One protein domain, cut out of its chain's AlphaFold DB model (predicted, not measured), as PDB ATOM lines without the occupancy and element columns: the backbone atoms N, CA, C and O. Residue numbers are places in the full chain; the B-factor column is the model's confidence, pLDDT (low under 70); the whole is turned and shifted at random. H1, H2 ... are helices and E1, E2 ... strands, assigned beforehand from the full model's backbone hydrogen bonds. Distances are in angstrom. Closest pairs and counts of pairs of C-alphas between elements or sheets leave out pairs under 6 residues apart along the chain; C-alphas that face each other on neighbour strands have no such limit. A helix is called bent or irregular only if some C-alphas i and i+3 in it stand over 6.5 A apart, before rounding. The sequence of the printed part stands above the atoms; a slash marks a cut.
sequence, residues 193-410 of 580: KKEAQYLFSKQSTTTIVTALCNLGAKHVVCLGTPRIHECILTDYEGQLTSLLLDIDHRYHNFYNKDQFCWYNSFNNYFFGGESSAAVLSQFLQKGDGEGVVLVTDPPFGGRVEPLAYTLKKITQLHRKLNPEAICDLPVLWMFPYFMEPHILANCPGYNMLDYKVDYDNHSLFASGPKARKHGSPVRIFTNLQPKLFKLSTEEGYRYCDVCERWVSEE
ATOM      1  N   LYS A 193      54.703  10.107  35.820       58.47
ATOM      2  CA  LYS A 193      56.089   9.959  36.282       58.47
ATOM      3  C   LYS A 193      56.998  11.148  35.952       58.47
ATOM      4  O   LYS A 193      58.112  11.190  36.483       58.47
ATOM      5  N   LYS A 194      56.551  12.072  35.101       59.44
ATOM      6  CA  LYS A 194      57.357  13.201  34.636       59.44
ATOM      7  C   LYS A 194      56.559  14.501  34.713       59.44
ATOM      8  O   LYS A 194      56.640  15.167  35.738       59.44
ATOM      9  N   GLU A 195      55.760  14.827  33.704       60.28
ATOM     10  CA  GLU A 195      55.031  16.099  33.654       60.28
ATOM     11  C   GLU A 195      53.678  16.054  34.379       60.28
ATOM     12  O   GLU A 195      53.307  17.041  35.002       60.28
ATOM     13  N   ALA A 196      52.969  14.914  34.342       69.81
ATOM     14  CA  ALA A 196      51.650  14.711  34.958       69.81
ATOM     15  C   ALA A 196      50.691  15.911  34.784       69.81
ATOM     16  O   ALA A 196      50.058  16.341  35.747       69.81
ATOM     17  N   GLN A 197      50.628  16.467  33.570       77.44
ATOM     18  CA  GLN A 197      49.894  17.697  33.287       77.44
ATOM     19  C   GLN A 197      48.388  17.424  33.299       77.44
ATOM     20  O   GLN A 197      47.816  16.947  32.314       77.44
ATOM     21  N   TYR A 198      47.749  17.710  34.430       84.50
ATOM     22  CA  TYR A 198      46.300  17.669  34.564       84.50
ATOM     23  C   TYR A 198      45.738  19.069  34.355       84.50
ATOM     24  O   TYR A 198      46.195  20.035  34.956       84.50
ATOM     25  N   LEU A 199      44.757  19.181  33.470       91.12
ATOM     26  CA  LEU A 199      44.132  20.443  33.115       91.12
ATOM     27  C   LEU A 199      42.832  20.595  33.899       91.12
ATOM     28  O   LEU A 199      41.968  19.716  33.840       91.12
ATOM     29  N   PHE A 200      42.702  21.694  34.643       94.44
ATOM     30  CA  PHE A 200      41.485  22.007  35.391       94.44
ATOM     31  C   PHE A 200      40.260  21.988  34.496       94.44
ATOM     32  O   PHE A 200      40.302  22.507  33.387       94.44
ATOM     33  N   SER A 201      39.146  21.479  35.004       93.62
ATOM     34  CA  SER A 201      37.852  21.650  34.350       93.62
ATOM     35  C   SER A 201      37.501  23.127  34.192       93.62
ATOM     36  O   SER A 201      37.959  23.980  34.962       93.62
ATOM     37  N   LYS A 202      36.648  23.439  33.209       93.06
ATOM     38  CA  LYS A 202      36.141  24.805  33.011       93.06
ATOM     39  C   LYS A 202      35.518  25.359  34.295       93.06
ATOM     40  O   LYS A 202      35.868  26.457  34.705       93.06
ATOM     41  N   GLN A 203      34.682  24.564  34.965       92.81
ATOM     42  CA  GLN A 203      34.053  24.951  36.228       92.81
ATOM     43  C   GLN A 203      35.094  25.277  37.305       92.81
ATOM     44  O   GLN A 203      35.079  26.372  37.853       92.81
ATOM     45  N   SER A 204      36.063  24.386  37.548       95.69
ATOM     46  CA  SER A 204      37.099  24.654  38.556       95.69
ATOM     47  C   SER A 204      37.967  25.861  38.222       95.69
ATOM     48  O   SER A 204      38.361  26.592  39.126       95.69
ATOM     49  N   THR A 205      38.223  26.100  36.939       96.94
ATOM     50  CA  THR A 205      38.946  27.286  36.470       96.94
ATOM     51  C   THR A 205      38.161  28.552  36.818       96.94
ATOM     52  O   THR A 205      38.696  29.439  37.481       96.94
ATOM     53  N   THR A 206      36.876  28.604  36.458       95.06
ATOM     54  CA  THR A 206      35.996  29.743  36.748       95.06
ATOM     55  C   THR A 206      35.864  29.995  38.248       95.06
ATOM     56  O   THR A 206      36.025  31.137  38.677       95.06
ATOM     57  N   THR A 207      35.645  28.958  39.060       95.44
ATOM     58  CA  THR A 207      35.513  29.102  40.518       95.44
ATOM     59  C   THR A 207      36.797  29.642  41.147       95.44
ATOM     60  O   THR A 207      36.737  30.559  41.967       95.44
ATOM     61  N   ILE A 208      37.970  29.147  40.734       97.38
ATOM     62  CA  ILE A 208      39.259  29.630  41.250       97.38
ATOM     63  C   ILE A 208      39.492  31.094  40.860       97.38
ATOM     64  O   ILE A 208      39.841  31.892  41.726       97.38
ATOM     65  N   VAL A 209      39.280  31.474  39.595       97.31
ATOM     66  CA  VAL A 209      39.508  32.861  39.148       97.31
ATOM     67  C   VAL A 209      38.514  33.829  39.800       97.31
ATOM     68  O   VAL A 209      38.920  34.877  40.295       97.31
ATOM     69  N   THR A 210      37.245  33.438  39.930       94.44
ATOM     70  CA  THR A 210      36.234  34.225  40.659       94.44
ATOM     71  C   THR A 210      36.632  34.419  42.124       94.44
ATOM     72  O   THR A 210      36.521  35.519  42.666       94.44
ATOM     73  N   ALA A 211      37.148  33.372  42.778       94.06
ATOM     74  CA  ALA A 211      37.653  33.477  44.141       94.06
ATOM     75  C   ALA A 211      38.856  34.430  44.242       94.06
ATOM     76  O   ALA A 211      38.921  35.205  45.192       94.06
ATOM     77  N   LEU A 212      39.771  34.435  43.264       96.38
ATOM     78  CA  LEU A 212      40.875  35.403  43.207       96.38
ATOM     79  C   LEU A 212      40.358  36.845  43.120       96.38
ATOM     80  O   LEU A 212      40.820  37.697  43.879       96.38
ATOM     81  N   CYS A 213      39.365  37.115  42.267       94.69
ATOM     82  CA  CYS A 213      38.721  38.430  42.187       94.69
ATOM     83  C   CYS A 213      38.094  38.838  43.529       94.69
ATOM     84  O   CYS A 213      38.316  39.950  44.002       94.69
ATOM     85  N   ASN A 214      37.373  37.922  44.184       92.44
ATOM     86  CA  ASN A 214      36.745  38.163  45.488       92.44
ATOM     87  C   ASN A 214      37.757  38.397  46.620       92.44
ATOM     88  O   ASN A 214      37.445  39.092  47.586       92.44
ATOM     89  N   LEU A 215      38.959  37.828  46.507       92.12
ATOM     90  CA  LEU A 215      40.085  38.078  47.411       92.12
ATOM     91  C   LEU A 215      40.773  39.430  47.150       92.12
ATOM     92  O   LEU A 215      41.692  39.787  47.880       92.12
ATOM     93  N   GLY A 216      40.358  40.170  46.117       93.88
ATOM     94  CA  GLY A 216      40.981  41.431  45.721       93.88
ATOM     95  C   GLY A 216      42.291  41.257  44.952       93.88
ATOM     96  O   GLY A 216      43.072  42.204  44.870       93.88
ATOM     97  N   ALA A 217      42.553  40.073  44.385       96.38
ATOM     98  CA  ALA A 217      43.744  39.851  43.575       96.38
ATOM     99  C   ALA A 217      43.769  40.778  42.345       96.38
ATOM    100  O   ALA A 217      42.730  41.107  41.770       96.38
ATOM    101  N   LYS A 218      44.978  41.168  41.936       97.38
ATOM    102  CA  LYS A 218      45.282  41.981  40.742       97.38
ATOM    103  C   LYS A 218      46.352  41.327  39.869       97.38
ATOM    104  O   LYS A 218      46.327  41.429  38.640       97.38
ATOM    105  N   HIS A 219      47.279  40.609  40.500       98.12
ATOM    106  CA  HIS A 219      48.433  40.005  39.847       98.12
ATOM    107  C   HIS A 219      48.546  38.534  40.259       98.12
ATOM    108  O   HIS A 219      48.695  38.222  41.435       98.12
ATOM    109  N   VAL A 220      48.471  37.611  39.300       98.69
ATOM    110  CA  VAL A 220      48.436  36.170  39.580       98.69
ATOM    111  C   VAL A 220      49.670  35.474  39.014       98.69
ATOM    112  O   VAL A 220      49.839  35.361  37.800       98.69
ATOM    113  N   VAL A 221      50.523  34.958  39.899       98.81
ATOM    114  CA  VAL A 221      51.630  34.074  39.518       98.81
ATOM    115  C   VAL A 221      51.082  32.658  39.359       98.81
ATOM    116  O   VAL A 221      50.775  31.981  40.341       98.81
ATOM    117  N   CYS A 222      50.968  32.202  38.118       98.81
ATOM    118  CA  CYS A 222      50.497  30.871  37.758       98.81
ATOM    119  C   CYS A 222      51.681  29.901  37.702       98.81
ATOM    120  O   CYS A 222      52.416  29.868  36.722       98.81
ATOM    121  N   LEU A 223      51.895  29.104  38.749       98.31
ATOM    122  CA  LEU A 223      52.970  28.112  38.807       98.31
ATOM    123  C   LEU A 223      52.453  26.722  38.407       98.31
ATOM    124  O   LEU A 223      51.916  25.987  39.241       98.31
ATOM    125  N   GLY A 224      52.652  26.349  37.143       96.56
ATOM    126  CA  GLY A 224      52.160  25.089  36.581       96.56
ATOM    127  C   GLY A 224      50.643  25.061  36.373       96.56
ATOM    128  O   GLY A 224      50.030  24.005  36.478       96.56
ATOM    129  N   THR A 225      50.012  26.216  36.150       97.69
ATOM    130  CA  THR A 225      48.546  26.358  36.064       97.69
ATOM    131  C   THR A 225      48.109  27.045  34.764       97.69
ATOM    132  O   THR A 225      47.470  28.099  34.792       97.69
ATOM    133  N   PRO A 226      48.422  26.456  33.591       97.44
ATOM    134  CA  PRO A 226      48.225  27.113  32.299       97.44
ATOM    135  C   PRO A 226      46.762  27.474  32.006       97.44
ATOM    136  O   PRO A 226      46.515  28.541  31.465       97.44
ATOM    137  N   ARG A 227      45.774  26.676  32.442       96.88
ATOM    138  CA  ARG A 227      44.349  27.021  32.251       96.88
ATOM    139  C   ARG A 227      43.880  28.236  33.049       96.88
ATOM    140  O   ARG A 227      43.041  28.989  32.570       96.88
ATOM    141  N   ILE A 228      44.431  28.446  34.246       98.38
ATOM    142  CA  ILE A 228      44.151  29.658  35.030       98.38
ATOM    143  C   ILE A 228      44.762  30.868  34.320       98.38
ATOM    144  O   ILE A 228      44.106  31.896  34.193       98.38
ATOM    145  N   HIS A 229      45.991  30.728  33.816       98.56
ATOM    146  CA  HIS A 229      46.657  31.774  33.043       98.56
ATOM    147  C   HIS A 229      45.870  32.152  31.777       98.56
ATOM    148  O   HIS A 229      45.606  33.330  31.561       98.56
ATOM    149  N   GLU A 230      45.433  31.164  30.991       98.06
ATOM    150  CA  GLU A 230      44.607  31.362  29.790       98.06
ATOM    151  C   GLU A 230      43.307  32.101  30.104       98.06
ATOM    152  O   GLU A 230      43.027  33.128  29.490       98.06
ATOM    153  N   CYS A 231      42.551  31.631  31.101       97.94
ATOM    154  CA  CYS A 231      41.298  32.261  31.517       97.94
ATOM    155  C   CYS A 231      41.513  33.709  31.980       97.94
ATOM    156  O   CYS A 231      40.753  34.593  31.599       97.94
ATOM    157  N   ILE A 232      42.581  33.994  32.734       98.31
ATOM    158  CA  ILE A 232      42.890  35.368  33.153       98.31
ATOM    159  C   ILE A 232      43.169  36.271  31.948       98.31
ATOM    160  O   ILE A 232      42.624  37.369  31.878       98.31
ATOM    161  N   LEU A 233      44.003  35.821  31.007       97.06
ATOM    162  CA  LEU A 233      44.383  36.629  29.846       97.06
ATOM    163  C   LEU A 233      43.243  36.844  28.841       97.06
ATOM    164  O   LEU A 233      43.359  37.731  28.004       97.06
ATOM    165  N   THR A 234      42.186  36.032  28.886       95.50
ATOM    166  CA  THR A 234      41.099  36.053  27.893       95.50
ATOM    167  C   THR A 234      39.790  36.592  28.456       95.50
ATOM    168  O   THR A 234      39.176  37.455  27.836       95.50
ATOM    169  N   ASP A 235      39.378  36.124  29.634       95.81
ATOM    170  CA  ASP A 235      38.081  36.454  30.233       95.81
ATOM    171  C   ASP A 235      38.177  37.594  31.267       95.81
ATOM    172  O   ASP A 235      37.172  38.231  31.579       95.81
ATOM    173  N   TYR A 236      39.376  37.860  31.803       95.12
ATOM    174  CA  TYR A 236      39.618  38.847  32.872       95.12
ATOM    175  C   TYR A 236      40.675  39.892  32.492       95.12
ATOM    176  O   TYR A 236      41.279  40.527  33.368       95.12
ATOM    177  N   GLU A 237      40.892  40.094  31.191       89.94
ATOM    178  CA  GLU A 237      41.788  41.128  30.683       89.94
ATOM    179  C   GLU A 237      41.384  42.508  31.238       89.94
ATOM    180  O   GLU A 237      40.207  42.862  31.318       89.94
ATOM    181  N   GLY A 238      42.370  43.274  31.707       89.69
ATOM    182  CA  GLY A 238      42.160  44.576  32.350       89.69
ATOM    183  C   GLY A 238      41.754  44.517  33.829       89.69
ATOM    184  O   GLY A 238      41.935  45.507  34.533       89.69
ATOM    185  N   GLN A 239      41.276  43.375  34.336       94.81
ATOM    186  CA  GLN A 239      40.979  43.187  35.766       94.81
ATOM    187  C   GLN A 239      42.112  42.475  36.505       94.81
ATOM    188  O   GLN A 239      42.469  42.848  37.624       94.81
ATOM    189  N   LEU A 240      42.665  41.442  35.870       97.50
ATOM    190  CA  LEU A 240      43.752  40.627  36.383       97.50
ATOM    191  C   LEU A 240      44.900  40.607  35.378       97.50
ATOM    192  O   LEU A 240      44.717  40.678  34.166       97.50
ATOM    193  N   THR A 241      46.110  40.448  35.895       98.06
ATOM    194  CA  THR A 241      47.288  40.125  35.083       98.06
ATOM    195  C   THR A 241      47.865  38.798  35.541       98.06
ATOM    196  O   THR A 241      47.716  38.423  36.707       98.06
ATOM    197  N   SER A 242      48.540  38.080  34.644       98.62
ATOM    198  CA  SER A 242      49.096  36.771  34.970       98.62
ATOM    199  C   SER A 242      50.492  36.555  34.391       98.62
ATOM    200  O   SER A 242      50.774  36.970  33.270       98.62
ATOM    201  N   LEU A 243      51.338  35.871  35.164       98.81
ATOM    202  CA  LEU A 243      52.640  35.351  34.749       98.81
ATOM    203  C   LEU A 243      52.643  33.833  34.937       98.81
ATOM    204  O   LEU A 243      52.484  33.351  36.058       98.81
ATOM    205  N   LEU A 244      52.849  33.084  33.855       98.81
ATOM    206  CA  LEU A 244      52.960  31.631  33.874       98.81
ATOM    207  C   LEU A 244      54.416  31.196  34.082       98.81
ATOM    208  O   LEU A 244      55.296  31.473  33.270       98.81
ATOM    209  N   LEU A 245      54.658  30.463  35.164       98.56
ATOM    210  CA  LEU A 245      55.892  29.729  35.424       98.56
ATOM    211  C   LEU A 245      55.611  28.243  35.175       98.56
ATOM    212  O   LEU A 245      54.903  27.615  35.964       98.56
ATOM    213  N   ASP A 246      56.150  27.663  34.105       96.62
ATOM    214  CA  ASP A 246      55.903  26.252  33.764       96.62
ATOM    215  C   ASP A 246      57.173  25.563  33.255       96.62
ATOM    216  O   ASP A 246      58.066  26.195  32.685       96.62
ATOM    217  N   ILE A 247      57.247  24.248  33.447       93.44
ATOM    218  CA  ILE A 247      58.322  23.403  32.923       93.44
ATOM    219  C   ILE A 247      58.121  23.087  31.435       93.44
ATOM    220  O   ILE A 247      59.077  22.733  30.739       93.44
ATOM    221  N   ASP A 248      56.891  23.208  30.936       93.69
ATOM    222  CA  ASP A 248      56.544  22.977  29.543       93.69
ATOM    223  C   ASP A 248      56.948  24.167  28.664       93.69
ATOM    224  O   ASP A 248      56.226  25.145  28.475       93.69
ATOM    225  N   HIS A 249      58.133  24.065  28.074       94.19
ATOM    226  CA  HIS A 249      58.686  25.090  27.195       94.19
ATOM    227  C   HIS A 249      57.842  25.375  25.939       94.19
ATOM    228  O   HIS A 249      58.101  26.374  25.265       94.19
ATOM    229  N   ARG A 250      56.858  24.534  25.587       96.00
ATOM    230  CA  ARG A 250      56.021  24.739  24.392       96.00
ATOM    231  C   ARG A 250      55.218  26.036  24.473       96.00
ATOM    232  O   ARG A 250      54.945  26.630  23.427       96.00
ATOM    233  N   TYR A 251      54.917  26.510  25.685       97.44
ATOM    234  CA  TYR A 251      54.213  27.770  25.931       97.44
ATOM    235  C   TYR A 251      54.971  29.022  25.450       97.44
ATOM    236  O   TYR A 251      54.328  30.034  25.174       97.44
ATOM    237  N   HIS A 252      56.290  28.952  25.196       97.12
ATOM    238  CA  HIS A 252      57.025  30.052  24.541       97.12
ATOM    239  C   HIS A 252      56.456  30.429  23.163       97.12
ATOM    240  O   HIS A 252      56.678  31.543  22.698       97.12
ATOM    241  N   ASN A 253      55.748  29.515  22.488       97.25
ATOM    242  CA  ASN A 253      55.126  29.797  21.192       97.25
ATOM    243  C   ASN A 253      53.929  30.756  21.285       97.25
ATOM    244  O   ASN A 253      53.491  31.245  20.248       97.25
ATOM    245  N   PHE A 254      53.357  30.959  22.475       98.06
ATOM    246  CA  PHE A 254      52.042  31.590  22.634       98.06
ATOM    247  C   PHE A 254      52.054  32.835  23.518       98.06
ATOM    248  O   PHE A 254      51.169  33.677  23.383       98.06
ATOM    249  N   TYR A 255      53.053  32.961  24.392       97.81
ATOM    250  CA  TYR A 255      53.116  34.023  25.390       97.81
ATOM    251  C   TYR A 255      54.364  34.880  25.237       97.81
ATOM    252  O   TYR A 255      55.438  34.392  24.872       97.81
ATOM    253  N   ASN A 256      54.218  36.162  25.563       95.62
ATOM    254  CA  ASN A 256      55.319  37.115  25.587       95.62
ATOM    255  C   ASN A 256      56.292  36.834  26.747       95.62
ATOM    256  O   ASN A 256      56.010  36.064  27.668       95.62
ATOM    257  N   LYS A 257      57.466  37.477  26.712       93.88
ATOM    258  CA  LYS A 257      58.530  37.322  27.727       93.88
ATOM    259  C   LYS A 257      58.102  37.723  29.138       93.88
ATOM    260  O   LYS A 257      58.637  37.193  30.104       93.88
ATOM    261  N   ASP A 258      57.161  38.649  29.251       95.50
ATOM    262  CA  ASP A 258      56.579  39.132  30.504       95.50
ATOM    263  C   ASP A 258      55.370  38.304  30.973       95.50
ATOM    264  O   ASP A 258      54.885  38.498  32.087       95.50
ATOM    265  N   GLN A 259      54.905  37.361  30.147       97.31
ATOM    266  CA  GLN A 259      53.766  36.483  30.427       97.31
ATOM    267  C   GLN A 259      54.181  35.040  30.727       97.31
ATOM    268  O   GLN A 259      53.428  34.322  31.381       97.31
ATOM    269  N   PHE A 260      55.369  34.603  30.292       98.38
ATOM    270  CA  PHE A 260      55.839  33.233  30.490       98.38
ATOM    271  C   PHE A 260      57.322  33.144  30.856       98.38
ATOM    272  O   PHE A 260      58.175  33.772  30.233       98.38
ATOM    273  N   CYS A 261      57.641  32.282  31.822       98.06
ATOM    274  CA  CYS A 261      59.004  31.881  32.151       98.06
ATOM    275  C   CYS A 261      59.120  30.356  32.205       98.06
ATOM    276  O   CYS A 261      58.418  29.688  32.968       98.06
ATOM    277  N   TRP A 262      60.088  29.809  31.463       96.94
ATOM    278  CA  TRP A 262      60.429  28.394  31.556       96.94
ATOM    279  C   TRP A 262      61.142  28.104  32.875       96.94
ATOM    280  O   TRP A 262      62.246  28.602  33.135       96.94
ATOM    281  N   TYR A 263      60.485  27.317  33.724       96.06
ATOM    282  CA  TYR A 263      60.788  27.243  35.144       96.06
ATOM    283  C   TYR A 263      60.575  25.840  35.718       96.06
ATOM    284  O   TYR A 263      59.598  25.161  35.416       96.06
ATOM    285  N   ASN A 264      61.480  25.405  36.597       94.38
ATOM    286  CA  ASN A 264      61.339  24.158  37.344       94.38
ATOM    287  C   ASN A 264      60.973  24.425  38.812       94.38
ATOM    288  O   ASN A 264      61.785  24.903  39.608       94.38
ATOM    289  N   SER A 265      59.754  24.032  39.182       94.12
ATOM    290  CA  SER A 265      59.196  24.208  40.526       94.12
ATOM    291  C   SER A 265      59.827  23.313  41.595       94.12
ATOM    292  O   SER A 265      59.757  23.647  42.776       94.12
ATOM    293  N   PHE A 266      60.487  22.209  41.238       92.38
ATOM    294  CA  PHE A 266      61.110  21.311  42.218       92.38
ATOM    295  C   PHE A 266      62.462  21.809  42.732       92.38
ATOM    296  O   PHE A 266      62.945  21.310  43.747       92.38
ATOM    297  N   ASN A 267      63.102  22.758  42.053       91.69
ATOM    298  CA  ASN A 267      64.413  23.281  42.449       91.69
ATOM    299  C   ASN A 267      64.534  24.810  42.329       91.69
ATOM    300  O   ASN A 267      65.628  25.331  42.542       91.69
ATOM    301  N   ASN A 268      63.439  25.517  42.029       94.94
ATOM    302  CA  ASN A 268      63.401  26.967  41.843       94.94
ATOM    303  C   ASN A 268      64.396  27.456  40.772       94.94
ATOM    304  O   ASN A 268      65.167  28.387  41.005       94.94
ATOM    305  N   TYR A 269      64.419  26.788  39.615       94.75
ATOM    306  CA  TYR A 269      65.374  27.070  38.540       94.75
ATOM    307  C   TYR A 269      64.711  27.714  37.321       94.75
ATOM    308  O   TYR A 269      63.741  27.178  36.788       94.75
ATOM    309  N   PHE A 270      65.291  28.820  36.849       95.25
ATOM    310  CA  PHE A 270      64.907  29.508  35.617       95.25
ATOM    311  C   PHE A 270      65.818  29.092  34.467       95.25
ATOM    312  O   PHE A 270      67.030  29.301  34.523       95.25
ATOM    313  N   PHE A 271      65.235  28.555  33.398       93.56
ATOM    314  CA  PHE A 271      66.000  28.163  32.212       93.56
ATOM    315  C   PHE A 271      66.459  29.372  31.389       93.56
ATOM    316  O   PHE A 271      67.514  29.317  30.768       93.56
ATOM    317  N   GLY A 272      65.716  30.484  31.440       91.88
ATOM    318  CA  GLY A 272      66.137  31.774  30.882       91.88
ATOM    319  C   GLY A 272      67.092  32.572  31.781       91.88
ATOM    320  O   GLY A 272      67.335  33.748  31.517       91.88
ATOM    321  N   GLY A 273      67.617  31.963  32.852       92.50
ATOM    322  CA  GLY A 273      68.590  32.580  33.753       92.50
ATOM    323  C   GLY A 273      68.069  33.836  34.459       92.50
ATOM    324  O   GLY A 273      66.885  33.940  34.789       92.50
ATOM    325  N   GLU A 274      68.971  34.795  34.682       94.19
ATOM    326  CA  GLU A 274      68.686  36.045  35.402       94.19
ATOM    327  C   GLU A 274      67.592  36.884  34.733       94.19
ATOM    328  O   GLU A 274      66.802  37.521  35.424       94.19
ATOM    329  N   SER A 275      67.472  36.848  33.401       93.88
ATOM    330  CA  SER A 275      66.426  37.590  32.690       93.88
ATOM    331  C   SER A 275      65.023  37.105  33.067       93.88
ATOM    332  O   SER A 275      64.156  37.921  33.363       93.88
ATOM    333  N   SER A 276      64.794  35.790  33.129       94.56
ATOM    334  CA  SER A 276      63.503  35.249  33.586       94.56
ATOM    335  C   SER A 276      63.285  35.449  35.091       94.56
ATOM    336  O   SER A 276      62.159  35.689  35.522       94.56
ATOM    337  N   ALA A 277      64.349  35.401  35.899       96.69
ATOM    338  CA  ALA A 277      64.253  35.708  37.327       96.69
ATOM    339  C   ALA A 277      63.868  37.183  37.577       96.69
ATOM    340  O   ALA A 277      63.087  37.479  38.489       96.69
ATOM    341  N   ALA A 278      64.363  38.101  36.743       97.88
ATOM    342  CA  ALA A 278      64.001  39.514  36.776       97.88
ATOM    343  C   ALA A 278      62.526  39.734  36.409       97.88
ATOM    344  O   ALA A 278      61.866  40.519  37.083       97.88
ATOM    345  N   VAL A 279      61.985  38.999  35.428       98.31
ATOM    346  CA  VAL A 279      60.549  39.053  35.083       98.31
ATOM    347  C   VAL A 279      59.678  38.686  36.286       98.31
ATOM    348  O   VAL A 279      58.760  39.434  36.617       98.31
ATOM    349  N   LEU A 280      59.983  37.587  36.992       98.56
ATOM    350  CA  LEU A 280      59.243  37.245  38.214       98.56
ATOM    351  C   LEU A 280      59.382  38.345  39.274       98.56
ATOM    352  O   LEU A 280      58.391  38.718  39.891       98.56
ATOM    353  N   SER A 281      60.591  38.868  39.481       98.31
ATOM    354  CA  SER A 281      60.835  39.914  40.483       98.31
ATOM    355  C   SER A 281      60.005  41.170  40.196       98.31
ATOM    356  O   SER A 281      59.291  41.639  41.076       98.31
ATOM    357  N   GLN A 282      60.010  41.643  38.948       98.25
ATOM    358  CA  GLN A 282      59.195  42.779  38.508       98.25
ATOM    359  C   GLN A 282      57.698  42.495  38.660       98.25
ATOM    360  O   GLN A 282      56.947  43.363  39.093       98.25
ATOM    361  N   PHE A 283      57.251  41.278  38.341       98.44
ATOM    362  CA  PHE A 283      55.849  40.897  38.495       98.44
ATOM    363  C   PHE A 283      55.405  40.902  39.965       98.44
ATOM    364  O   PHE A 283      54.315  41.375  40.266       98.44
ATOM    365  N   LEU A 284      56.255  40.424  40.881       97.94
ATOM    366  CA  LEU A 284      55.990  40.429  42.326       97.94
ATOM    367  C   LEU A 284      55.983  41.837  42.944       97.94
ATOM    368  O   LEU A 284      55.476  41.980  44.052       97.94
ATOM    369  N   GLN A 285      56.552  42.839  42.269       96.31
ATOM    370  CA  GLN A 285      56.563  44.245  42.697       96.31
ATOM    371  C   GLN A 285      55.390  45.061  42.147       96.31
ATOM    372  O   GLN A 285      55.229  46.223  42.513       96.31
ATOM    373  N   LYS A 286      54.576  44.498  41.246       94.56
ATOM    374  CA  LYS A 286      53.411  45.213  40.715       94.56
ATOM    375  C   LYS A 286      52.444  45.570  41.845       94.56
ATOM    376  O   LYS A 286      52.243  44.764  42.750       94.56
ATOM    377  N   GLY A 287      51.868  46.771  41.764       89.81
ATOM    378  CA  GLY A 287      50.975  47.299  42.799       89.81
ATOM    379  C   GLY A 287      51.643  47.373  44.172       89.81
ATOM    380  O   GLY A 287      51.000  47.050  45.159       89.81
ATOM    381  N   ASP A 288      52.947  47.669  44.221       89.81
ATOM    382  CA  ASP A 288      53.766  47.674  45.445       89.81
ATOM    383  C   ASP A 288      53.737  46.335  46.212       89.81
ATOM    384  O   ASP A 288      53.923  46.255  47.427       89.81
ATOM    385  N   GLY A 289      53.500  45.244  45.476       90.62
ATOM    386  CA  GLY A 289      53.347  43.899  46.016       90.62
ATOM    387  C   GLY A 289      51.951  43.577  46.546       90.62
ATOM    388  O   GLY A 289      51.724  42.426  46.937       90.62
ATOM    389  N   GLU A 290      51.021  44.532  46.546       91.62
ATOM    390  CA  GLU A 290      49.628  44.317  46.928       91.62
ATOM    391  C   GLU A 290      48.837  43.589  45.834       91.62
ATOM    392  O   GLU A 290      49.103  43.682  44.635       91.62
ATOM    393  N   GLY A 291      47.842  42.800  46.250       93.75
ATOM    394  CA  GLY A 291      46.992  42.047  45.323       93.75
ATOM    395  C   GLY A 291      47.724  40.958  44.523       93.75
ATOM    396  O   GLY A 291      47.143  40.411  43.580       93.75
ATOM    397  N   VAL A 292      48.973  40.623  44.869       97.44
ATOM    398  CA  VAL A 292      49.723  39.525  44.248       97.44
ATOM    399  C   VAL A 292      49.323  38.198  44.893       97.44
ATOM    400  O   VAL A 292      49.400  38.055  46.108       97.44
ATOM    401  N   VAL A 293      48.928  37.205  44.096       98.31
ATOM    402  CA  VAL A 293      48.570  35.856  44.569       98.31
ATOM    403  C   VAL A 293      49.295  34.802  43.739       98.31
ATOM    404  O   VAL A 293      49.377  34.907  42.517       98.31
ATOM    405  N   LEU A 294      49.809  33.755  44.385       98.75
ATOM    406  CA  LEU A 294      50.413  32.608  43.709       98.75
ATOM    407  C   LEU A 294      49.434  31.435  43.662       98.75
ATOM    408  O   LEU A 294      48.902  31.021  44.688       98.75
ATOM    409  N   VAL A 295      49.247  30.851  42.482       98.75
ATOM    410  CA  VAL A 295      48.361  29.702  42.254       98.75
ATOM    411  C   VAL A 295      49.178  28.566  41.651       98.75
ATOM    412  O   VAL A 295      49.790  28.748  40.601       98.75
ATOM    413  N   THR A 296      49.212  27.395  42.294       98.12
ATOM    414  CA  THR A 296      50.054  26.273  41.856       98.12
ATOM    415  C   THR A 296      49.368  24.915  41.856       98.12
ATOM    416  O   THR A 296      48.682  24.560  42.814       98.12
ATOM    417  N   ASP A 297      49.616  24.135  40.801       94.81
ATOM    418  CA  ASP A 297      49.171  22.746  40.655       94.81
ATOM    419  C   ASP A 297      50.329  21.824  40.255       94.81
ATOM    420  O   ASP A 297      50.508  21.469  39.088       94.81
ATOM    421  N   PRO A 298      51.210  21.487  41.204       90.81
ATOM    422  CA  PRO A 298      52.384  20.701  40.890       90.81
ATOM    423  C   PRO A 298      52.035  19.215  40.690       90.81
ATOM    424  O   PRO A 298      51.083  18.706  41.288       90.81
ATOM    425  N   PRO A 299      52.879  18.451  39.970       85.06
ATOM    426  CA  PRO A 299      52.682  17.016  39.778       85.06
ATOM    427  C   PRO A 299      52.457  16.262  41.100       85.06
ATOM    428  O   PRO A 299      53.338  16.224  41.964       85.06
ATOM    429  N   PHE A 300      51.316  15.578  41.250       80.75
ATOM    430  CA  PHE A 300      50.943  14.890  42.504       80.75
ATOM    431  C   PHE A 300      51.908  13.774  42.926       80.75
ATOM    432  O   PHE A 300      51.990  13.411  44.100       80.75
ATOM    433  N   GLY A 301      52.632  13.201  41.961       75.62
ATOM    434  CA  GLY A 301      53.676  12.206  42.203       75.62
ATOM    435  C   GLY A 301      54.999  12.794  42.707       75.62
ATOM    436  O   GLY A 301      55.908  12.017  43.020       75.62
ATOM    437  N   GLY A 302      55.112  14.124  42.748       77.56
ATOM    438  CA  GLY A 302      56.261  14.875  43.229       77.56
ATOM    439  C   GLY A 302      56.410  14.864  44.750       77.56
ATOM    440  O   GLY A 302      55.501  14.508  45.500       77.56
ATOM    441  N   ARG A 303      57.602  15.244  45.220       84.94
ATOM    442  CA  ARG A 303      57.882  15.429  46.650       84.94
ATOM    443  C   ARG A 303      57.314  16.766  47.122       84.94
ATOM    444  O   ARG A 303      57.487  17.774  46.445       84.94
ATOM    445  N   VAL A 304      56.693  16.772  48.299       90.19
ATOM    446  CA  VAL A 304      56.110  17.978  48.916       90.19
ATOM    447  C   VAL A 304      57.208  18.920  49.409       90.19
ATOM    448  O   VAL A 304      57.060  20.135  49.334       90.19
ATOM    449  N   GLU A 305      58.326  18.373  49.885       90.31
ATOM    450  CA  GLU A 305      59.402  19.132  50.523       90.31
ATOM    451  C   GLU A 305      60.089  20.127  49.561       90.31
ATOM    452  O   GLU A 305      60.197  21.303  49.920       90.31
ATOM    453  N   PRO A 306      60.494  19.746  48.329       92.25
ATOM    454  CA  PRO A 306      61.072  20.694  47.371       92.25
ATOM    455  C   PRO A 306      60.066  21.729  46.854       92.25
ATOM    456  O   PRO A 306      60.423  22.889  46.678       92.25
ATOM    457  N   LEU A 307      58.799  21.343  46.669       94.56
ATOM    458  CA  LEU A 307      57.740  22.275  46.270       94.56
ATOM    459  C   LEU A 307      57.519  23.342  47.346       94.56
ATOM    460  O   LEU A 307      57.541  24.535  47.059       94.56
ATOM    461  N   ALA A 308      57.409  22.923  48.609       95.25
ATOM    462  CA  ALA A 308      57.303  23.841  49.736       95.25
ATOM    463  C   ALA A 308      58.535  24.752  49.863       95.25
ATOM    464  O   ALA A 308      58.397  25.926  50.208       95.25
ATOM    465  N   TYR A 309      59.740  24.247  49.572       95.19
ATOM    466  CA  TYR A 309      60.947  25.076  49.503       95.19
ATOM    467  C   TYR A 309      60.816  26.175  48.442       95.19
ATOM    468  O   TYR A 309      61.085  27.338  48.738       95.19
ATOM    469  N   THR A 310      60.366  25.828  47.237       96.81
ATOM    470  CA  THR A 310      60.157  26.787  46.149       96.81
ATOM    471  C   THR A 310      59.121  27.849  46.507       96.81
ATOM    472  O   THR A 310      59.405  29.038  46.383       96.81
ATOM    473  N   LEU A 311      57.965  27.457  47.050       97.50
ATOM    474  CA  LEU A 311      56.930  28.404  47.483       97.50
ATOM    475  C   LEU A 311      57.452  29.376  48.548       97.50
ATOM    476  O   LEU A 311      57.224  30.583  48.463       97.50
ATOM    477  N   LYS A 312      58.239  28.878  49.510       96.44
ATOM    478  CA  LYS A 312      58.912  29.725  50.506       96.44
ATOM    479  C   LYS A 312      59.927  30.668  49.873       96.44
ATOM    480  O   LYS A 312      60.044  31.796  50.335       96.44
ATOM    481  N   LYS A 313      60.663  30.239  48.844       97.62
ATOM    482  CA  LYS A 313      61.616  31.102  48.133       97.62
ATOM    483  C   LYS A 313      60.923  32.234  47.390       97.62
ATOM    484  O   LYS A 313      61.386  33.364  47.498       97.62
ATOM    485  N   ILE A 314      59.808  31.956  46.722       98.25
ATOM    486  CA  ILE A 314      59.018  32.993  46.050       98.25
ATOM    487  C   ILE A 314      58.404  33.950  47.084       98.25
ATOM    488  O   ILE A 314      58.513  35.161  46.931       98.25
ATOM    489  N   THR A 315      57.868  33.427  48.193       97.00
ATOM    490  CA  THR A 315      57.342  34.250  49.303       97.00
ATOM    491  C   THR A 315      58.431  35.142  49.917       97.00
ATOM    492  O   THR A 315      58.214  36.324  50.154       97.00
ATOM    493  N   GLN A 316      59.635  34.602  50.142       96.44
ATOM    494  CA  GLN A 316      60.787  35.368  50.641       96.44
ATOM    495  C   GLN A 316      61.234  36.450  49.657       96.44
ATOM    496  O   GLN A 316      61.645  37.523  50.090       96.44
ATOM    497  N   LEU A 317      61.185  36.162  48.355       97.50
ATOM    498  CA  LEU A 317      61.500  37.135  47.318       97.50
ATOM    499  C   LEU A 317      60.474  38.273  47.316       97.50
ATOM    500  O   LEU A 317      60.887  39.423  47.370       97.50
ATOM    501  N   HIS A 318      59.175  37.962  47.345       97.62
ATOM    502  CA  HIS A 318      58.105  38.962  47.458       97.62
ATOM    503  C   HIS A 318      58.299  39.854  48.692       97.62
ATOM    504  O   HIS A 318      58.383  41.067  48.544       97.62
ATOM    505  N   ARG A 319      58.531  39.273  49.877       95.38
ATOM    506  CA  ARG A 319      58.791  40.047  51.105       95.38
ATOM    507  C   ARG A 319      60.048  40.920  51.015       95.38
ATOM    508  O   ARG A 319      60.084  42.020  51.548       95.38
ATOM    509  N   LYS A 320      61.108  40.428  50.366       96.31
ATOM    510  CA  LYS A 320      62.346  41.199  50.169       96.31
ATOM    511  C   LYS A 320      62.117  42.400  49.249       96.31
ATOM    512  O   LYS A 320      62.732  43.439  49.456       96.31
ATOM    513  N   LEU A 321      61.314  42.217  48.206       96.31
ATOM    514  CA  LEU A 321      61.035  43.241  47.204       96.31
ATOM    515  C   LEU A 321      60.002  44.266  47.688       96.31
ATOM    516  O   LEU A 321      60.070  45.413  47.260       96.31
ATOM    517  N   ASN A 322      59.109  43.856  48.591       94.94
ATOM    518  CA  ASN A 322      58.012  44.659  49.124       94.94
ATOM    519  C   ASN A 322      58.073  44.665  50.668       94.94
ATOM    520  O   ASN A 322      57.278  43.982  51.317       94.94
ATOM    521  N   PRO A 323      59.044  45.371  51.283       91.06
ATOM    522  CA  PRO A 323      59.244  45.355  52.736       91.06
ATOM    523  C   PRO A 323      58.068  45.949  53.527       91.06
ATOM    524  O   PRO A 323      57.870  45.563  54.676       91.06
ATOM    525  N   GLU A 324      57.280  46.826  52.901       87.12
ATOM    526  CA  GLU A 324      56.089  47.455  53.490       87.12
ATOM    527  C   GLU A 324      54.834  46.565  53.416       87.12
ATOM    528  O   GLU A 324      53.802  46.890  54.003       87.12
ATOM    529  N   ALA A 325      54.894  45.425  52.714       82.75
ATOM    530  CA  ALA A 325      53.759  44.517  52.610       82.75
ATOM    531  C   ALA A 325      53.413  43.925  53.987       82.75
ATOM    532  O   ALA A 325      54.202  43.206  54.603       82.75
ATOM    533  N   ILE A 326      52.189  44.191  54.448       75.12
ATOM    534  CA  ILE A 326      51.707  43.781  55.776       75.12
ATOM    535  C   ILE A 326      51.561  42.254  55.876       75.12
ATOM    536  O   ILE A 326      51.771  41.661  56.934       75.12
ATOM    537  N   CYS A 327      51.174  41.610  54.775       79.56
ATOM    538  CA  CYS A 327      50.875  40.184  54.719       79.56
ATOM    539  C   CYS A 327      51.862  39.435  53.822       79.56
ATOM    540  O   CYS A 327      52.322  39.943  52.802       79.56
ATOM    541  N   ASP A 328      52.129  38.178  54.181       88.69
ATOM    542  CA  ASP A 328      52.854  37.262  53.305       88.69
ATOM    543  C   ASP A 328      52.077  36.991  52.018       88.69
ATOM    544  O   ASP A 328      50.849  36.921  52.040       88.69
ATOM    545  N   LEU A 329      52.818  36.740  50.931       95.94
ATOM    546  CA  LEU A 329      52.278  36.331  49.634       95.94
ATOM    547  C   LEU A 329      51.187  35.250  49.802       95.94
ATOM    548  O   LEU A 329      51.493  34.135  50.247       95.94
ATOM    549  N   PRO A 330      49.926  35.542  49.440       97.25
ATOM    550  CA  PRO A 330      48.872  34.545  49.380       97.25
ATOM    551  C   PRO A 330      49.202  33.419  48.398       97.25
ATOM    552  O   PRO A 330      49.612  33.663  47.261       97.25
ATOM    553  N   VAL A 331      48.992  32.175  48.826       98.31
ATOM    554  CA  VAL A 331      49.242  30.975  48.019       98.31
ATOM    555  C   VAL A 331      47.993  30.105  47.963       98.31
ATOM    556  O   VAL A 331      47.432  29.767  49.002       98.31
ATOM    557  N   LEU A 332      47.601  29.678  46.764       98.50
ATOM    558  CA  LEU A 332      46.641  28.605  46.515       98.50
ATOM    559  C   LEU A 332      47.391  27.405  45.919       98.50
ATOM    560  O   LEU A 332      47.848  27.451  44.779       98.50
ATOM    561  N   TRP A 333      47.542  26.336  46.696       98.12
ATOM    562  CA  TRP A 333      48.246  25.117  46.299       98.12
ATOM    563  C   TRP A 333      47.267  23.957  46.130       98.12
ATOM    564  O   TRP A 333      46.782  23.386  47.106       98.12
ATOM    565  N   MET A 334      47.002  23.578  44.885       97.31
ATOM    566  CA  MET A 334      46.167  22.435  44.535       97.31
ATOM    567  C   MET A 334      46.954  21.146  44.766       97.31
ATOM    568  O   MET A 334      48.020  20.931  44.192       97.31
ATOM    569  N   PHE A 335      46.469  20.294  45.672       95.38
ATOM    570  CA  PHE A 335      47.120  19.018  45.963       95.38
ATOM    571  C   PHE A 335      46.138  17.999  46.566       95.38
ATOM    572  O   PHE A 335      45.085  18.375  47.089       95.38
ATOM    573  N   PRO A 336      46.429  16.686  46.526       93.50
ATOM    574  CA  PRO A 336      45.521  15.688  47.082       93.50
ATOM    575  C   PRO A 336      45.367  15.806  48.606       93.50
ATOM    576  O   PRO A 336      46.366  15.868  49.324       93.50
ATOM    577  N   TYR A 337      44.134  15.725  49.125       93.56
ATOM    578  CA  TYR A 337      43.835  15.924  50.556       93.56
ATOM    579  C   TYR A 337      44.642  15.008  51.485       93.56
ATOM    580  O   TYR A 337      44.959  15.350  52.619       93.56
ATOM    581  N   PHE A 338      45.002  13.809  51.022       90.69
ATOM    582  CA  PHE A 338      45.743  12.850  51.836       90.69
ATOM    583  C   PHE A 338      47.221  13.209  52.033       90.69
ATOM    584  O   PHE A 338      47.902  12.567  52.833       90.69
ATOM    585  N   MET A 339      47.716  14.219  51.316       92.44
ATOM    586  CA  MET A 339      49.058  14.773  51.483       92.44
ATOM    587  C   MET A 339      49.101  15.919  52.499       92.44
ATOM    588  O   MET A 339      50.189  16.385  52.828       92.44
ATOM    589  N   GLU A 340      47.956  16.327  53.056       93.31
ATOM    590  CA  GLU A 340      47.853  17.363  54.089       93.31
ATOM    591  C   GLU A 340      48.882  17.196  55.226       93.31
ATOM    592  O   GLU A 340      49.561  18.174  55.532       93.31
ATOM    593  N   PRO A 341      49.130  16.002  55.814       89.94
ATOM    594  CA  PRO A 341      50.148  15.876  56.860       89.94
ATOM    595  C   PRO A 341      51.560  16.263  56.406       89.94
ATOM    596  O   PRO A 341      52.338  16.766  57.216       89.94
ATOM    597  N   HIS A 342      51.903  16.022  55.138       87.94
ATOM    598  CA  HIS A 342      53.195  16.400  54.568       87.94
ATOM    599  C   HIS A 342      53.251  17.897  54.261       87.94
ATOM    600  O   HIS A 342      54.288  18.517  54.496       87.94
ATOM    601  N   ILE A 343      52.150  18.477  53.774       92.88
ATOM    602  CA  ILE A 343      52.050  19.920  53.533       92.88
ATOM    603  C   ILE A 343      52.193  20.664  54.854       92.88
ATOM    604  O   ILE A 343      53.106  21.467  54.970       92.88
ATOM    605  N   LEU A 344      51.410  20.327  55.880       91.81
ATOM    606  CA  LEU A 344      51.469  20.986  57.191       91.81
ATOM    607  C   LEU A 344      52.824  20.812  57.887       91.81
ATOM    608  O   LEU A 344      53.286  21.715  58.575       91.81
ATOM    609  N   ALA A 345      53.509  19.682  57.680       88.88
ATOM    610  CA  ALA A 345      54.860  19.493  58.208       88.88
ATOM    611  C   ALA A 345      55.885  20.464  57.594       88.88
ATOM    612  O   ALA A 345      56.886  20.780  58.234       88.88
ATOM    613  N   ASN A 346      55.653  20.926  56.362       91.06
ATOM    614  CA  ASN A 346      56.523  21.877  55.675       91.06
ATOM    615  C   ASN A 346      55.995  23.316  55.751       91.06
ATOM    616  O   ASN A 346      56.796  24.247  55.804       91.06
ATOM    617  N   CYS A 347      54.682  23.502  55.794       93.00
ATOM    618  CA  CYS A 347      53.968  24.773  55.784       93.00
ATOM    619  C   CYS A 347      52.879  24.756  56.879       93.00
ATOM    620  O   CYS A 347      51.704  24.576  56.563       93.00
ATOM    621  N   PRO A 348      53.242  24.915  58.169       90.75
ATOM    622  CA  PRO A 348      52.302  24.747  59.285       90.75
ATOM    623  C   PRO A 348      51.129  25.732  59.296       90.75
ATOM    624  O   PRO A 348      50.071  25.395  59.807       90.75
ATOM    625  N   GLY A 349      51.303  26.930  58.727       90.56
ATOM    626  CA  GLY A 349      50.256  27.956  58.644       90.56
ATOM    627  C   GLY A 349      49.268  27.771  57.489       90.56
ATOM    628  O   GLY A 349      48.520  28.694  57.193       90.56
ATOM    629  N   TYR A 350      49.302  26.637  56.782       96.50
ATOM    630  CA  TYR A 350      48.384  26.382  55.675       96.50
ATOM    631  C   TYR A 350      47.113  25.692  56.172       96.50
ATOM    632  O   TYR A 350      47.154  24.826  57.040       96.50
ATOM    633  N   ASN A 351      45.991  26.017  55.545       96.12
ATOM    634  CA  ASN A 351      44.689  25.406  55.741       96.12
ATOM    635  C   ASN A 351      44.274  24.673  54.469       96.12
ATOM    636  O   ASN A 351      44.514  25.155  53.364       96.12
ATOM    637  N   MET A 352      43.625  23.520  54.615       97.31
ATOM    638  CA  MET A 352      43.010  22.819  53.490       97.31
ATOM    639  C   MET A 352      41.553  23.261  53.351       97.31
ATOM    640  O   MET A 352      40.764  23.028  54.266       97.31
ATOM    641  N   LEU A 353      41.189  23.872  52.225       97.19
ATOM    642  CA  LEU A 353      39.808  24.218  51.872       97.19
ATOM    643  C   LEU A 353      39.028  22.964  51.450       97.19
ATOM    644  O   LEU A 353      39.625  21.972  51.033       97.19
ATOM    645  N   ASP A 354      37.695  22.996  51.538       96.00
ATOM    646  CA  ASP A 354      36.858  21.832  51.181       96.00
ATOM    647  C   ASP A 354      36.464  21.792  49.690       96.00
ATOM    648  O   ASP A 354      35.824  20.848  49.224       96.00
ATOM    649  N   TYR A 355      36.864  22.810  48.921       96.00
ATOM    650  CA  TYR A 355      36.598  22.876  47.488       96.00
ATOM    651  C   TYR A 355      37.264  21.716  46.740       96.00
ATOM    652  O   TYR A 355      38.466  21.478  46.891       96.00
ATOM    653  N   LYS A 356      36.481  20.993  45.937       94.38
ATOM    654  CA  LYS A 356      36.927  19.827  45.173       94.38
ATOM    655  C   LYS A 356      37.371  20.310  43.804       94.38
ATOM    656  O   LYS A 356      36.556  20.754  43.009       94.38
ATOM    657  N   VAL A 357      38.670  20.229  43.546       94.38
ATOM    658  CA  VAL A 357      39.227  20.700  42.279       94.38
ATOM    659  C   VAL A 357      39.130  19.587  41.244       94.38
ATOM    660  O   VAL A 357      39.761  18.538  41.410       94.38
ATOM    661  N   ASP A 358      38.350  19.815  40.193       91.81
ATOM    662  CA  ASP A 358      38.089  18.848  39.130       91.81
ATOM    663  C   ASP A 358      38.914  19.129  37.870       91.81
ATOM    664  O   ASP A 358      39.219  20.279  37.545       91.81
ATOM    665  N   TYR A 359      39.217  18.064  37.128       90.69
ATOM    666  CA  TYR A 359      40.109  18.053  35.966       90.69
ATOM    667  C   TYR A 359      39.465  17.380  34.754       90.69
ATOM    668  O   TYR A 359      38.768  16.380  34.908       90.69
ATOM    669  N   ASP A 360      39.756  17.854  33.543       85.38
ATOM    670  CA  ASP A 360      39.167  17.289  32.317       85.38
ATOM    671  C   ASP A 360      39.816  15.958  31.911       85.38
ATOM    672  O   ASP A 360      39.144  15.023  31.474       85.38
ATOM    673  N   ASN A 361      41.135  15.846  32.069       76.25
ATOM    674  CA  ASN A 361      41.933  14.767  31.486       76.25
ATOM    675  C   ASN A 361      42.378  13.691  32.493       76.25
ATOM    676  O   ASN A 361      43.341  12.967  32.247       76.25
ATOM    677  N   HIS A 362      41.683  13.535  33.628       69.62
ATOM    678  CA  HIS A 362      42.001  12.464  34.579       69.62
ATOM    679  C   HIS A 362      40.771  11.773  35.170       69.62
ATOM    680  O   HIS A 362      40.062  12.323  36.003       69.62
ATOM    681  N   SER A 363      40.578  10.494  34.841       60.09
ATOM    682  CA  SER A 363      39.404   9.705  35.264       60.09
ATOM    683  C   SER A 363      39.132   9.671  36.778       60.09
ATOM    684  O   SER A 363      37.978   9.598  37.187       60.09
ATOM    685  N   LEU A 364      40.162   9.747  37.634       64.81
ATOM    686  CA  LEU A 364      39.973   9.751  39.096       64.81
ATOM    687  C   LEU A 364      39.788  11.153  39.694       64.81
ATOM    688  O   LEU A 364      39.462  11.241  40.878       64.81
ATOM    689  N   PHE A 365      40.061  12.210  38.919       70.44
ATOM    690  CA  PHE A 365      40.010  13.616  39.351       70.44
ATOM    691  C   PHE A 365      39.013  14.449  38.527       70.44
ATOM    692  O   PHE A 365      38.909  15.649  38.735       70.44
ATOM    693  N   ALA A 366      38.309  13.822  37.589       72.50
ATOM    694  CA  ALA A 366      37.226  14.411  36.819       72.50
ATOM    695  C   ALA A 366      35.890  14.267  37.550       72.50
ATOM    696  O   ALA A 366      35.765  13.447  38.464       72.50
ATOM    697  N   SER A 367      34.890  15.000  37.065       65.44
ATOM    698  CA  SER A 367      33.471  14.816  37.383       65.44
ATOM    699  C   SER A 367      32.749  14.013  36.285       65.44
ATOM    700  O   SER A 367      33.225  13.906  35.155       65.44
ATOM    701  N   GLY A 368      31.610  13.386  36.616       63.06
ATOM    702  CA  GLY A 368      30.758  12.648  35.666       63.06
ATOM    703  C   GLY A 368      30.639  11.127  35.896       63.06
ATOM    704  O   GLY A 368      31.117  10.599  36.895       63.06
ATOM    705  N   PRO A 369      30.008  10.367  34.978       56.97
ATOM    706  CA  PRO A 369      29.643   8.959  35.214       56.97
ATOM    707  C   PRO A 369      30.825   8.004  35.436       56.97
ATOM    708  O   PRO A 369      30.677   6.960  36.067       56.97
ATOM    709  N   LYS A 370      32.002   8.351  34.900       57.00
ATOM    710  CA  LYS A 370      33.255   7.593  35.070       57.00
ATOM    711  C   LYS A 370      34.138   8.140  36.199       57.00
ATOM    712  O   LYS A 370      35.209   7.588  36.441       57.00
ATOM    713  N   ALA A 371      33.701   9.211  36.860       66.31
ATOM    714  CA  ALA A 371      34.422   9.841  37.950       66.31
ATOM    715  C   ALA A 371      34.394   9.005  39.227       66.31
ATOM    716  O   ALA A 371      33.600   8.077  39.415       66.31
ATOM    717  N   ARG A 372      35.241   9.396  40.178       67.88
ATOM    718  CA  ARG A 372      35.142   8.897  41.544       67.88
ATOM    719  C   ARG A 372      33.789   9.310  42.142       67.88
ATOM    720  O   ARG A 372      33.442  10.482  42.154       67.88
ATOM    721  N   LYS A 373      33.098   8.352  42.772       74.38
ATOM    722  CA  LYS A 373      31.791   8.544  43.438       74.38
ATOM    723  C   LYS A 373      31.718   9.733  44.416       74.38
ATOM    724  O   LYS A 373      30.635  10.238  44.665       74.38
ATOM    725  N   HIS A 374      32.842  10.141  44.999       80.69
ATOM    726  CA  HIS A 374      32.902  11.187  46.028       80.69
ATOM    727  C   HIS A 374      33.655  12.446  45.563       80.69
ATOM    728  O   HIS A 374      34.197  13.188  46.381       80.69
ATOM    729  N   GLY A 375      33.718  12.655  44.245       83.19
ATOM    730  CA  GLY A 375      34.433  13.761  43.615       83.19
ATOM    731  C   GLY A 375      35.952  13.605  43.649       83.19
ATOM    732  O   GLY A 375      36.500  12.619  44.169       83.19
ATOM    733  N   SER A 376      36.641  14.591  43.078       89.56
ATOM    734  CA  SER A 376      38.100  14.650  43.053       89.56
ATOM    735  C   SER A 376      38.703  14.603  44.471       89.56
ATOM    736  O   SER A 376      38.134  15.158  45.414       89.56
ATOM    737  N   PRO A 377      39.859  13.941  44.683       91.31
ATOM    738  CA  PRO A 377      40.627  14.007  45.921       91.31
ATOM    739  C   PRO A 377      41.484  15.276  46.042       91.31
ATOM    740  O   PRO A 377      42.164  15.431  47.055       91.31
ATOM    741  N   VAL A 378      41.520  16.137  45.029       94.38
ATOM    742  CA  VAL A 378      42.332  17.357  45.044       94.38
ATOM    743  C   VAL A 378      41.586  18.463  45.788       94.38
ATOM    744  O   VAL A 378      40.375  18.635  45.625       94.38
ATOM    745  N   ARG A 379      42.306  19.163  46.664       96.38
ATOM    746  CA  ARG A 379      41.842  20.307  47.458       96.38
ATOM    747  C   ARG A 379      42.817  21.464  47.291       96.38
ATOM    748  O   ARG A 379      43.931  21.270  46.807       96.38
ATOM    749  N   ILE A 380      42.405  22.644  47.737       98.12
ATOM    750  CA  ILE A 380      43.258  23.833  47.784       98.12
ATOM    751  C   ILE A 380      43.851  23.957  49.189       98.12
ATOM    752  O   ILE A 380      43.118  23.995  50.177       98.12
ATOM    753  N   PHE A 381      45.173  24.038  49.278       98.38
ATOM    754  CA  PHE A 381      45.915  24.379  50.485       98.38
ATOM    755  C   PHE A 381      46.349  25.840  50.418       98.38
ATOM    756  O   PHE A 381      46.916  26.263  49.415       98.38
ATOM    757  N   THR A 382      46.110  26.616  51.471       98.12
ATOM    758  CA  THR A 382      46.386  28.058  51.450       98.12
ATOM    759  C   THR A 382      46.811  28.601  52.805       98.12
ATOM    760  O   THR A 382      46.349  28.118  53.830       98.12
ATOM    761  N   ASN A 383      47.666  29.622  52.819       96.56
ATOM    762  CA  ASN A 383      47.965  30.429  54.008       96.56
ATOM    763  C   ASN A 383      46.889  31.490  54.311       96.56
ATOM    764  O   ASN A 383      47.020  32.224  55.287       96.56
ATOM    765  N   LEU A 384      45.832  31.580  53.500       94.94
ATOM    766  CA  LEU A 384      44.694  32.460  53.745       94.94
ATOM    767  C   LEU A 384      43.735  31.885  54.794       94.94
ATOM    768  O   LEU A 384      43.659  30.672  55.022       94.94
ATOM    769  N   GLN A 385      42.947  32.778  55.396       93.62
ATOM    770  CA  GLN A 385      41.842  32.383  56.262       93.62
ATOM    771  C   GLN A 385      40.739  31.709  55.425       93.62
ATOM    772  O   GLN A 385      40.272  32.308  54.452       93.62
ATOM    773  N   PRO A 386      40.267  30.503  55.799       95.31
ATOM    774  CA  PRO A 386      39.281  29.764  55.009       95.31
ATOM    775  C   PRO A 386      37.970  30.508  54.715       95.31
ATOM    776  O   PRO A 386      37.377  30.272  53.664       95.31
ATOM    777  N   LYS A 387      37.522  31.426  55.588       95.25
ATOM    778  CA  LYS A 387      36.319  32.249  55.351       95.25
ATOM    779  C   LYS A 387      36.404  33.154  54.128       95.25
ATOM    780  O   LYS A 387      35.369  33.479  53.551       95.25
ATOM    781  N   LEU A 388      37.614  33.559  53.742       92.88
ATOM    782  CA  LEU A 388      37.829  34.480  52.627       92.88
ATOM    783  C   LEU A 388      37.599  33.801  51.272       92.88
ATOM    784  O   LEU A 388      37.267  34.468  50.295       92.88
ATOM    785  N   PHE A 389      37.723  32.473  51.211       92.94
ATOM    786  CA  PHE A 389      37.476  31.713  49.993       92.94
ATOM    787  C   PHE A 389      35.993  31.347  49.889       92.94
ATOM    788  O   PHE A 389      35.566  30.283  50.341       92.94
ATOM    789  N   LYS A 390      35.197  32.258  49.320       92.25
ATOM    790  CA  LYS A 390      33.756  32.059  49.121       92.25
ATOM    791  C   LYS A 390      33.483  30.985  48.066       92.25
ATOM    792  O   LYS A 390      34.063  31.029  46.985       92.25
ATOM    793  N   LEU A 391      32.591  30.049  48.387       93.12
ATOM    794  CA  LEU A 391      32.123  28.993  47.484       93.12
ATOM    795  C   LEU A 391      30.632  29.169  47.203       93.12
ATOM    796  O   LEU A 391      29.909  29.701  48.041       93.12
ATOM    797  N   SER A 392      30.168  28.739  46.032       90.38
ATOM    798  CA  SER A 392      28.762  28.893  45.653       90.38
ATOM    799  C   SER A 392      27.886  27.807  46.276       90.38
ATOM    800  O   SER A 392      28.219  26.621  46.231       90.38
ATOM    801  N   THR A 393      26.725  28.204  46.798       92.06
ATOM    802  CA  THR A 393      25.681  27.266  47.233       92.06
ATOM    803  C   THR A 393      25.092  26.474  46.074       92.06
ATOM    804  O   THR A 393      24.710  25.323  46.252       92.06
ATOM    805  N   GLU A 394      25.093  27.039  44.867       90.12
ATOM    806  CA  GLU A 394      24.636  26.356  43.649       90.12
ATOM    807  C   GLU A 394      25.547  25.176  43.269       90.12
ATOM    808  O   GLU A 394      25.116  24.244  42.596       90.12
ATOM    809  N   GLU A 395      26.798  25.186  43.743       88.19
ATOM    810  CA  GLU A 395      27.774  24.108  43.543       88.19
ATOM    811  C   GLU A 395      27.780  23.079  44.690       88.19
ATOM    812  O   GLU A 395      28.666  22.224  44.754       88.19
ATOM    813  N   GLY A 396      26.805  23.135  45.606       92.81
ATOM    814  CA  GLY A 396      26.693  22.194  46.726       92.81
ATOM    815  C   GLY A 396      27.650  22.496  47.884       92.81
ATOM    816  O   GLY A 396      28.149  21.581  48.552       92.81
ATOM    817  N   TYR A 397      27.929  23.780  48.122       95.88
ATOM    818  CA  TYR A 397      28.695  24.256  49.272       95.88
ATOM    819  C   TYR A 397      27.834  25.089  50.219       95.88
ATOM    820  O   TYR A 397      26.849  25.703  49.839       95.88
ATOM    821  N   ARG A 398      28.230  25.153  51.486       96.50
ATOM    822  CA  ARG A 398      27.592  25.990  52.504       96.50
ATOM    823  C   ARG A 398      28.644  26.638  53.386       96.50
ATOM    824  O   ARG A 398      29.726  26.078  53.584       96.50
ATOM    825  N   TYR A 399      28.314  27.783  53.963       97.56
ATOM    826  CA  TYR A 399      29.125  28.355  55.025       97.56
ATOM    827  C   TYR A 399      28.840  27.631  56.350       97.56
ATOM    828  O   TYR A 399      27.714  27.214  56.623       97.56
ATOM    829  N   CYS A 400      29.878  27.408  57.147       97.88
ATOM    830  CA  CYS A 400      29.766  26.896  58.504       97.88
ATOM    831  C   CYS A 400      30.231  27.986  59.464       97.88
ATOM    832  O   CYS A 400      31.438  28.190  59.589       97.88
ATOM    833  N   ASP A 401      29.294  28.622  60.167       97.06
ATOM    834  CA  ASP A 401      29.582  29.750  61.063       97.06
ATOM    835  C   ASP A 401      30.529  29.358  62.199       97.06
ATOM    836  O   ASP A 401      31.516  30.037  62.448       97.06
ATOM    837  N   VAL A 402      30.311  28.188  62.807       97.44
ATOM    838  CA  VAL A 402      31.135  27.688  63.922       97.44
ATOM    839  C   VAL A 402      32.609  27.513  63.535       97.44
ATOM    840  O   VAL A 402      33.506  27.780  64.327       97.44
ATOM    841  N   CYS A 403      32.874  27.050  62.310       96.69
ATOM    842  CA  CYS A 403      34.237  26.826  61.825       96.69
ATOM    843  C   CYS A 403      34.774  28.001  60.992       96.69
ATOM    844  O   CYS A 403      35.879  27.888  60.460       96.69
ATOM    845  N   GLU A 404      33.973  29.052  60.795       97.25
ATOM    846  CA  GLU A 404      34.219  30.174  59.888       97.25
ATOM    847  C   GLU A 404      34.796  29.753  58.524       97.25
ATOM    848  O   GLU A 404      35.862  30.203  58.091       97.25
ATOM    849  N   ARG A 405      34.129  28.829  57.826       97.19
ATOM    850  CA  ARG A 405      34.635  28.314  56.543       97.19
ATOM    851  C   ARG A 405      33.547  27.760  55.645       97.19
ATOM    852  O   ARG A 405      32.531  27.257  56.116       97.19
ATOM    853  N   TRP A 406      33.825  27.764  54.346       96.81
ATOM    854  CA  TRP A 406      33.000  27.078  53.360       96.81
ATOM    855  C   TRP A 406      33.320  25.583  53.331       96.81
ATOM    856  O   TRP A 406      34.488  25.171  53.323       96.81
ATOM    857  N   VAL A 407      32.268  24.772  53.351       96.75
ATOM    858  CA  VAL A 407      32.327  23.310  53.376       96.75
ATOM    859  C   VAL A 407      31.330  22.729  52.391       96.75
ATOM    860  O   VAL A 407      30.312  23.343  52.086       96.75
ATOM    861  N   SER A 408      31.629  21.543  51.880       95.00
ATOM    862  CA  SER A 408      30.689  20.777  51.065       95.00
ATOM    863  C   SER A 408      29.439  20.421  51.875       95.00
ATOM    864  O   SER A 408      29.501  20.245  53.098       95.00
ATOM    865  N   GLU A 409      28.288  20.313  51.217       93.69
ATOM    866  CA  GLU A 409      27.019  20.003  51.883       93.69
ATOM    867  C   GLU A 409      27.060  18.702  52.695       93.69
ATOM    868  O   GLU A 409      26.464  18.623  53.779       93.69
ATOM    869  N   GLU A 410      27.784  17.685  52.218       93.12
ATOM    870  CA  GLU A 410      27.933  16.405  52.909       93.12
ATOM    871  C   GLU A 410      28.900  16.449  54.102       93.12
ATOM    872  O   GLU A 410      28.860  15.557  54.960       93.12
TER     873      GLU A 410
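What this domain is: This is residues 193 to 410 of the 580 residues of the protein "(California timema) hypothetical protein" of Timema californicum (UniProt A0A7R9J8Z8). A strongly twisted six-stranded sheet forms the core of three layers, helices over both faces: H4, H6 and H7 cover one face, H2 the other. Beyond its edge strand E6, the small hairpin of E7 and E8 makes a head away from the sheet. The printed part has 218 residues, mixed in class, with seven named helices and eight named strands in the order H1 E1 H2 E2 H3 E3 H4 H5 E4 H6 E5 H7 E6 E7 E8. The mixed sheet runs E3 E2 E1 E4 E5 E6. The whole is compact, with a radius of gyration of the C-alphas of 16.6 A and spans of 48 by 37 by 37 A.

Where its parts are: The sheet holds E3, residues 260 to 264, E2, 241 to 246, 16.4 A long, E1, 219 to 223, E4, 292 to 296, E5, 331 to 336, 15.8 A, and E6, 378 to 382. The helices are H1, 202 to 214, 18.3 A, from C-alpha 202 at (36.141, 24.805, 33.011), H2, 226 to 235, H3, 249 to 253, H4, 273 to 284, 17.1 A, H5, 286 to 289, H6, 304 to 321, 25.8 A, and H7, 337 to 346, irregular, with C-alphas 338 and 341 7.3 A apart. E7, 397 to 400, and E8, 405 to 408, end at C-alpha 408, (30.689, 20.777, 51.065).

How they stand to each other: Neighbours from E3 to E5 are parallel, with N 261 and O 244 at 2.9 A, N 222 and O 243 at 2.8 A, N 221 and O 293 at 2.9 A and N 296 and O 332 at 2.8 A, within hydrogen-bond range. E6 is antiparallel to E5, N 333 and O 381 at 2.8 A. E1 H2 E2, E2 H3 E3 and E4 H6 E5 are strand-helix-strand units, parallel neighbours joined through a helix, with right-handed crossovers; E3, H4 H5, E4 is a split one, also right-handed, with E2 and E1 between. H2, at a height of 9.1 A, is on the same face as H3 and opposite to H4, H6 and H7. H6 runs along E4, at 12 degrees on the local plane. H1 and H5 only graze the sheet. Helix packing is mostly crossed: residues 281 to 284 of H4 alone touch H6, Leu 284 and His 318 having the closest C-alphas, 5.7 A. Residues 304 to 308 of H6 alone touch H7, and residues 205 to 209 of H1 alone touch H2; their closest C-alphas are Ala 308 and Asn 346, 6.3 A, and Thr 205 and Ile 228, 5.9 A. In the hairpin, N 398 and O 407 are 2.8 A apart. Every O i to N i+4 pair is within range in H1, H2, H4 and H6, against 4 of 6 in H7 and 0 of 1 in H3, whose O i to N i+3 pairs are 2 of 2; H5 is too short for one.

The domain as a whole: The C-alphas of Glu 324 and Pro 369, the two farthest apart, are 50.2 A apart. The printed part has no cut. The links H7 to E6, 31 residues, and E6 to E7, 14, are long. Mean pLDDT of the printed part is 92.0; residues 193 to 196, 362 to 364 and 367 to 372 are under 70.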